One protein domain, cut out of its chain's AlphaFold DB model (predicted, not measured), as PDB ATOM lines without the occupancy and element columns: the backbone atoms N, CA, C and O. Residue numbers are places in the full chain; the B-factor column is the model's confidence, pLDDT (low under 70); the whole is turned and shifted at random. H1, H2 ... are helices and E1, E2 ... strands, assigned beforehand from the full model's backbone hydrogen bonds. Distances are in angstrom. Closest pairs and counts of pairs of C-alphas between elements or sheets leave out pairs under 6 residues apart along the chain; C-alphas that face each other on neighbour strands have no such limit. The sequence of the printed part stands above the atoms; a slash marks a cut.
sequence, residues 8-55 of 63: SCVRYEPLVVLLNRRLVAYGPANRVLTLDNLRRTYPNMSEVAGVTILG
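AT A GLANCE: This is residues 8 to 55 of the 63 residues of an uncharacterized protein of Acidilobales archaeon (UniProt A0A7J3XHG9). Two strand hairpins lie at opposite ends of the domain, a larger one of E1 and E2 and a small one of E3 and E4, with the short helix H2 between them. H2 packs with its residues 37 to 41 on the larger hairpin, which the one-turn helix H1 also meets. The printed part has 48 residues with two named helices and four named strands, in the order E1, E2, H1, H2, E3, E4; both two-stranded sheets are antiparallel, and the class is mixed, helices and strands. It is only just compact, close to loose, with a radius of gyration of the C-alphas of 11.3 A, and spans 28 by 26 by 15 A.

IN THESE COORDINATES: E1, residues 15 to 19, begins with C-alpha 15 at (33.313, -43.489, 27.811) and is 13.3 A long. E2, residues 23 to 28, measures 14.9 A. H1, residues 29 to 32, measures 5.0 A, and H2, residues 35 to 41, 9.8 A. E3 is residues 46 to 48, 6.4 A, and E4 residues 51 to 53, 6.2 A, ending with C-alpha 53 at (22.209, -46.894, 47.138).

HOW THE PARTS SIT: E1 and E2 form a hairpin, antiparallel at 168 degrees, with N 16 and O 27 within hydrogen-bond range at 2.8 A. The closest C-alphas of E1 and H1 are those of Val 16 and Ala 29, 5.6 A apart; those of E1 and H2 are Leu 19 and Thr 41, 6.2 A. H1 and H2 meet only through their link. E3 and E4 form a hairpin at 146 degrees, with N 53 and O 46 at 2.9 A; both are apart from E1 and E2. In H2 every O i to N i+4 pair is within hydrogen-bond range; H1 is too short for such a pair.

THE WHOLE: The C-alphas farthest apart, of Arg 22 and Ala 49, are 30.3 A apart. The printed part has no cut, and the five links are tight. The model's mean pLDDT over the printed part is 79.6, with residues 8 to 13 and 46 to 55 under 70.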
ATOM      1  N   SER A   8      36.670 -44.568  40.843       64.38
ATOM      2  CA  SER A   8      38.017 -44.671  40.276       64.38
ATOM      3  C   SER A   8      38.073 -44.214  38.810       64.38
ATOM      4  O   SER A   8      39.140 -43.836  38.322       64.38
ATOM      5  N   CYS A   9      36.936 -44.197  38.107       61.12
ATOM      6  CA  CYS A   9      36.856 -43.777  36.710       61.12
ATOM      7  C   CYS A   9      36.674 -42.265  36.534       61.12
ATOM      8  O   CYS A   9      37.043 -41.764  35.484       61.12
ATOM      9  N   VAL A  10      36.184 -41.528  37.537       62.59
ATOM     10  CA  VAL A  10      35.777 -40.108  37.416       62.59
ATOM     11  C   VAL A  10      36.900 -39.171  36.937       62.59
ATOM     12  O   VAL A  10      36.618 -38.145  36.325       62.59
ATOM     13  N   ARG A  11      38.177 -39.503  37.191       64.19
ATOM     14  CA  ARG A  11      39.333 -38.665  36.798       64.19
ATOM     15  C   ARG A  11      39.681 -38.721  35.313       64.19
ATOM     16  O   ARG A  11      40.344 -37.821  34.812       64.19
ATOM     17  N   TYR A  12      39.284 -39.782  34.633       62.06
ATOM     18  CA  TYR A  12      39.371 -39.884  33.183       62.06
ATOM     19  C   TYR A  12      37.989 -39.509  32.696       62.06
ATOM     20  O   TYR A  12      37.050 -39.993  33.298       62.06
ATOM     21  N   GLU A  13      37.810 -38.661  31.687       65.31
ATOM     22  CA  GLU A  13      36.465 -38.443  31.141       65.31
ATOM     23  C   GLU A  13      36.070 -39.722  30.384       65.31
ATOM     24  O   GLU A  13      36.438 -39.891  29.217       65.31
ATOM     25  N   PRO A  14      35.452 -40.716  31.049       75.31
ATOM     26  CA  PRO A  14      35.436 -42.066  30.549       75.31
ATOM     27  C   PRO A  14      34.247 -42.200  29.610       75.31
ATOM     28  O   PRO A  14      33.150 -41.683  29.857       75.31
ATOM     29  N   LEU A  15      34.446 -42.949  28.536       85.69
ATOM     30  CA  LEU A  15      33.313 -43.489  27.811       85.69
ATOM     31  C   LEU A  15      32.678 -44.566  28.692       85.69
ATOM     32  O   LEU A  15      33.317 -45.551  29.054       85.69
ATOM     33  N   VAL A  16      31.423 -44.341  29.062       86.56
ATOM     34  CA  VAL A  16      30.612 -45.229  29.889       86.56
ATOM     35  C   VAL A  16      29.606 -45.932  28.992       86.56
ATOM     36  O   VAL A  16      29.017 -45.321  28.099       86.56
ATOM     37  N   VAL A  17      29.393 -47.219  29.248       89.50
ATOM     38  CA  VAL A  17      28.318 -48.010  28.650       89.50
ATOM     39  C   VAL A  17      27.434 -48.559  29.766       89.50
ATOM     40  O   VAL A  17      27.928 -49.162  30.714       89.50
ATOM     41  N   LEU A  18      26.126 -48.333  29.658       89.25
ATOM     42  CA  LEU A  18      25.125 -48.856  30.584       89.25
ATOM     43  C   LEU A  18      24.329 -49.970  29.908       89.25
ATOM     44  O   LEU A  18      23.773 -49.783  28.821       89.25
ATOM     45  N   LEU A  19      24.275 -51.130  30.560       87.56
ATOM     46  CA  LEU A  19      23.666 -52.349  30.037       87.56
ATOM     47  C   LEU A  19      22.673 -52.925  31.049       87.56
ATOM     48  O   LEU A  19      23.017 -53.133  32.206       87.56
ATOM     49  N   ASN A  20      21.470 -53.261  30.588       85.25
ATOM     50  CA  ASN A  20      20.498 -54.054  31.341       85.25
ATOM     51  C   ASN A  20      19.738 -54.968  30.377       85.25
ATOM     52  O   ASN A  20      18.726 -54.575  29.796       85.25
ATOM     53  N   ARG A  21      20.298 -56.158  30.109       88.88
ATOM     54  CA  ARG A  21      19.889 -57.107  29.041       88.88
ATOM     55  C   ARG A  21      19.890 -56.533  27.608       88.88
ATOM     56  O   ARG A  21      19.835 -57.295  26.650       88.88
ATOM     57  N   ARG A  22      19.953 -55.209  27.459       92.12
ATOM     58  CA  ARG A  22      20.051 -54.394  26.244       92.12
ATOM     59  C   ARG A  22      20.874 -53.141  26.557       92.12
ATOM     60  O   ARG A  22      21.051 -52.791  27.726       92.12
ATOM     61  N   LEU A  23      21.354 -52.464  25.515       93.31
ATOM     62  CA  LEU A  23      22.020 -51.169  25.648       93.31
ATOM     63  C   LEU A  23      21.033 -50.113  26.156       93.31
ATOM     64  O   LEU A  23      19.992 -49.896  25.537       93.31
ATOM     65  N   VAL A  24      21.368 -49.464  27.272       93.81
ATOM     66  CA  VAL A  24      20.584 -48.359  27.842       93.81
ATOM     67  C   VAL A  24      21.134 -47.018  27.360       93.81
ATOM     68  O   VAL A  24      20.370 -46.201  26.850       93.81
ATOM     69  N   ALA A  25      22.449 -46.807  27.493       94.12
ATOM     70  CA  ALA A  25      23.138 -45.582  27.082       94.12
ATOM     71  C   ALA A  25      24.642 -45.826  26.848       94.12
ATOM     72  O   ALA A  25      25.227 -46.744  27.425       94.12
ATOM     73  N   TYR A  26      25.265 -44.984  26.020       93.50
ATOM     74  CA  TYR A  26      26.705 -44.985  25.744       93.50
ATOM     75  C   TYR A  26      27.208 -43.559  25.478       93.50
ATOM     76  O   TYR A  26      26.520 -42.781  24.816       93.50
ATOM     77  N   GLY A  27      28.405 -43.226  25.966       91.56
ATOM     78  CA  GLY A  27      29.035 -41.922  25.751       91.56
ATOM     79  C   GLY A  27      29.807 -41.403  26.969       91.56
ATOM     80  O   GLY A  27      30.109 -42.176  27.876       91.56
ATOM     81  N   PRO A  28      30.140 -40.101  27.008       89.50
ATOM     82  CA  PRO A  28      30.853 -39.490  28.130       89.50
ATOM     83  C   PRO A  28      30.081 -39.615  29.450       89.50
ATOM     84  O   PRO A  28      28.857 -39.440  29.473       89.50
ATOM     85  N   ALA A  29      30.782 -39.862  30.559       85.19
ATOM     86  CA  ALA A  29      30.162 -40.065  31.873       85.19
ATOM     87  C   ALA A  29      29.177 -38.960  32.286       85.19
ATOM     88  O   ALA A  29      28.095 -39.275  32.769       85.19
ATOM     89  N   ASN A  30      29.496 -37.684  32.048       86.19
ATOM     90  CA  ASN A  30      28.628 -36.546  32.393       86.19
ATOM     91  C   ASN A  30      27.282 -36.528  31.640       86.19
ATOM     92  O   ASN A  30      26.337 -35.888  32.094       86.19
ATOM     93  N   ARG A  31      27.179 -37.226  30.505       89.31
ATOM     94  CA  ARG A  31      25.937 -37.383  29.732       89.31
ATOM     95  C   ARG A  31      25.247 -38.716  29.993       89.31
ATOM     96  O   ARG A  31      24.037 -38.815  29.821       89.31
ATOM     97  N   VAL A  32      26.008 -39.743  30.369       90.88
ATOM     98  CA  VAL A  32      25.496 -41.106  30.559       90.88
ATOM     99  C   VAL A  32      25.014 -41.349  31.987       90.88
ATOM    100  O   VAL A  32      23.952 -41.944  32.156       90.88
ATOM    101  N   LEU A  33      25.738 -40.875  33.006       87.31
ATOM    102  CA  LEU A  33      25.444 -41.094  34.429       87.31
ATOM    103  C   LEU A  33      24.342 -40.154  34.943       87.31
ATOM    104  O   LEU A  33      24.520 -39.411  35.904       87.31
ATOM    105  N   THR A  34      23.191 -40.175  34.277       88.81
ATOM    106  CA  THR A  34      21.984 -39.471  34.709       88.81
ATOM    107  C   THR A  34      21.116 -40.392  35.559       88.81
ATOM    108  O   THR A  34      21.119 -41.611  35.382       88.81
ATOM    109  N   LEU A  35      20.320 -39.812  36.459       85.50
ATOM    110  CA  LEU A  35      19.416 -40.580  37.321       85.50
ATOM    111  C   LEU A  35      18.428 -41.443  36.516       85.50
ATOM    112  O   LEU A  35      18.138 -42.572  36.906       85.50
ATOM    113  N   ASP A  36      17.948 -40.940  35.374       89.69
ATOM    114  CA  ASP A  36      17.054 -41.674  34.470       89.69
ATOM    115  C   ASP A  36      17.723 -42.936  33.901       89.69
ATOM    116  O   ASP A  36      17.201 -44.048  34.028       89.69
ATOM    117  N   ASN A  37      18.933 -42.785  33.355       91.12
ATOM    118  CA  ASN A  37      19.692 -43.908  32.818       91.12
ATOM    119  C   ASN A  37      20.055 -44.920  33.912       91.12
ATOM    120  O   ASN A  37      19.972 -46.129  33.682       91.12
ATOM    121  N   LEU A  38      20.422 -44.448  35.108       87.25
ATOM    122  CA  LEU A  38      20.740 -45.310  36.245       87.25
ATOM    123  C   LEU A  38      19.517 -46.114  36.702       87.25
ATOM    124  O   LEU A  38      19.637 -47.325  36.854       87.25
ATOM    125  N   ARG A  39      18.324 -45.510  36.806       86.31
ATOM    126  CA  ARG A  39      17.076 -46.226  37.150       86.31
ATOM    127  C   ARG A  39      16.704 -47.299  36.128       86.31
ATOM    128  O   ARG A  39      16.254 -48.382  36.494       86.31
ATOM    129  N   ARG A  40      16.918 -47.028  34.837       87.19
ATOM    130  CA  ARG A  40      16.689 -48.007  33.756       87.19
ATOM    131  C   ARG A  40      17.709 -49.150  33.771       87.19
ATOM    132  O   ARG A  40      17.401 -50.257  33.324       87.19
ATOM    133  N   THR A  41      18.915 -48.883  34.267       88.00
ATOM    134  CA  THR A  41      20.013 -49.857  34.323       88.00
ATOM    135  C   THR A  41      19.947 -50.721  35.583       88.00
ATOM    136  O   THR A  41      20.123 -51.933  35.501       88.00
ATOM    137  N   TYR A  42      19.620 -50.114  36.723       83.31
ATOM    138  CA  TYR A  42      19.594 -50.727  38.047       83.31
ATOM    139  C   TYR A  42      18.176 -50.625  38.637       83.31
ATOM    140  O   TYR A  42      17.879 -49.693  39.383       83.31
ATOM    141  N   PRO A  43      17.269 -51.568  38.328       73.25
ATOM    142  CA  PRO A  43      15.877 -51.499  38.784       73.25
ATOM    143  C   PRO A  43      15.713 -51.594  40.312       73.25
ATOM    144  O   PRO A  43      14.692 -51.164  40.834       73.25
ATOM    145  N   ASN A  44      16.724 -52.100  41.031       74.75
ATOM    146  CA  ASN A  44      16.737 -52.190  42.498       74.75
ATOM    147  C   ASN A  44      17.383 -50.963  43.173       74.75
ATOM    148  O   ASN A  44      17.698 -50.999  44.363       74.75
ATOM    149  N   MET A  45      17.632 -49.888  42.422       71.50
ATOM    150  CA  MET A  45      18.230 -48.675  42.965       71.50
ATOM    151  C   MET A  45      17.259 -48.010  43.944       71.50
ATOM    152  O   MET A  45      16.130 -47.676  43.584       71.50
ATOM    153  N   SER A  46      17.709 -47.816  45.182       66.25
ATOM    154  CA  SER A  46      16.917 -47.194  46.246       66.25
ATOM    155  C   SER A  46      17.535 -45.861  46.644       66.25
ATOM    156  O   SER A  46      18.754 -45.736  46.746       66.25
ATOM    157  N   GLU A  47      16.693 -44.859  46.871       65.56
ATOM    158  CA  GLU A  47      17.116 -43.535  47.322       65.56
ATOM    159  C   GLU A  47      16.728 -43.378  48.795       65.56
ATOM    160  O   GLU A  47      15.549 -43.442  49.143       65.56
ATOM    161  N   VAL A  48      17.721 -43.221  49.671       65.88
ATOM    162  CA  VAL A  48      17.513 -43.076  51.118       65.88
ATOM    163  C   VAL A  48      18.214 -41.803  51.573       65.88
ATOM    164  O   VAL A  48      19.426 -41.677  51.431       65.88
ATOM    165  N   ALA A  49      17.447 -40.848  52.107       65.12
ATOM    166  CA  ALA A  49      17.957 -39.577  52.637       65.12
ATOM    167  C   ALA A  49      18.885 -38.796  51.670       65.12
ATOM    168  O   ALA A  49      19.882 -38.215  52.090       65.12
ATOM    169  N   GLY A  50      18.572 -38.790  50.368       68.81
ATOM    170  CA  GLY A  50      19.365 -38.102  49.337       68.81
ATOM    171  C   GLY A  50      20.626 -38.853  48.890       68.81
ATOM    172  O   GLY A  50      21.376 -38.354  48.053       68.81
ATOM    173  N   VAL A  51      20.855 -40.060  49.413       60.59
ATOM    174  CA  VAL A  51      21.927 -40.960  48.984       60.59
ATOM    175  C   VAL A  51      21.334 -42.042  48.089       60.59
ATOM    176  O   VAL A  51      20.374 -42.725  48.453       60.59
ATOM    177  N   THR A  52      21.913 -42.204  46.901       66.81
ATOM    178  CA  THR A  52      21.563 -43.300  45.994       66.81
ATOM    179  C   THR A  52      22.341 -44.548  46.391       66.81
ATOM    180  O   THR A  52      23.569 -44.564  46.313       66.81
ATOM    181  N   ILE A  53      21.628 -45.595  46.804       68.75
ATOM    182  CA  ILE A  53      22.209 -46.894  47.138       68.75
ATOM    183  C   ILE A  53      22.059 -47.803  45.919       68.75
ATOM    184  O   ILE A  53      20.950 -48.184  45.533       68.75
ATOM    185  N   LEU A  54      23.194 -48.157  45.314       68.88
ATOM    186  CA  LEU A  54      23.284 -49.252  44.357       68.88
ATOM    187  C   LEU A  54      23.688 -50.508  45.127       68.88
ATOM    188  O   LEU A  54      24.831 -50.635  45.554       68.88
ATOM    189  N   GLY A  55      22.744 -51.425  45.331       63.34
ATOM    190  CA  GLY A  55      23.089 -52.768  45.786       63.34
ATOM    191  C   GLY A  55      23.804 -53.503  44.656       63.34
ATOM    192  O   GLY A  55      23.261 -53.602  43.555       63.34
TER     193      GLY A  55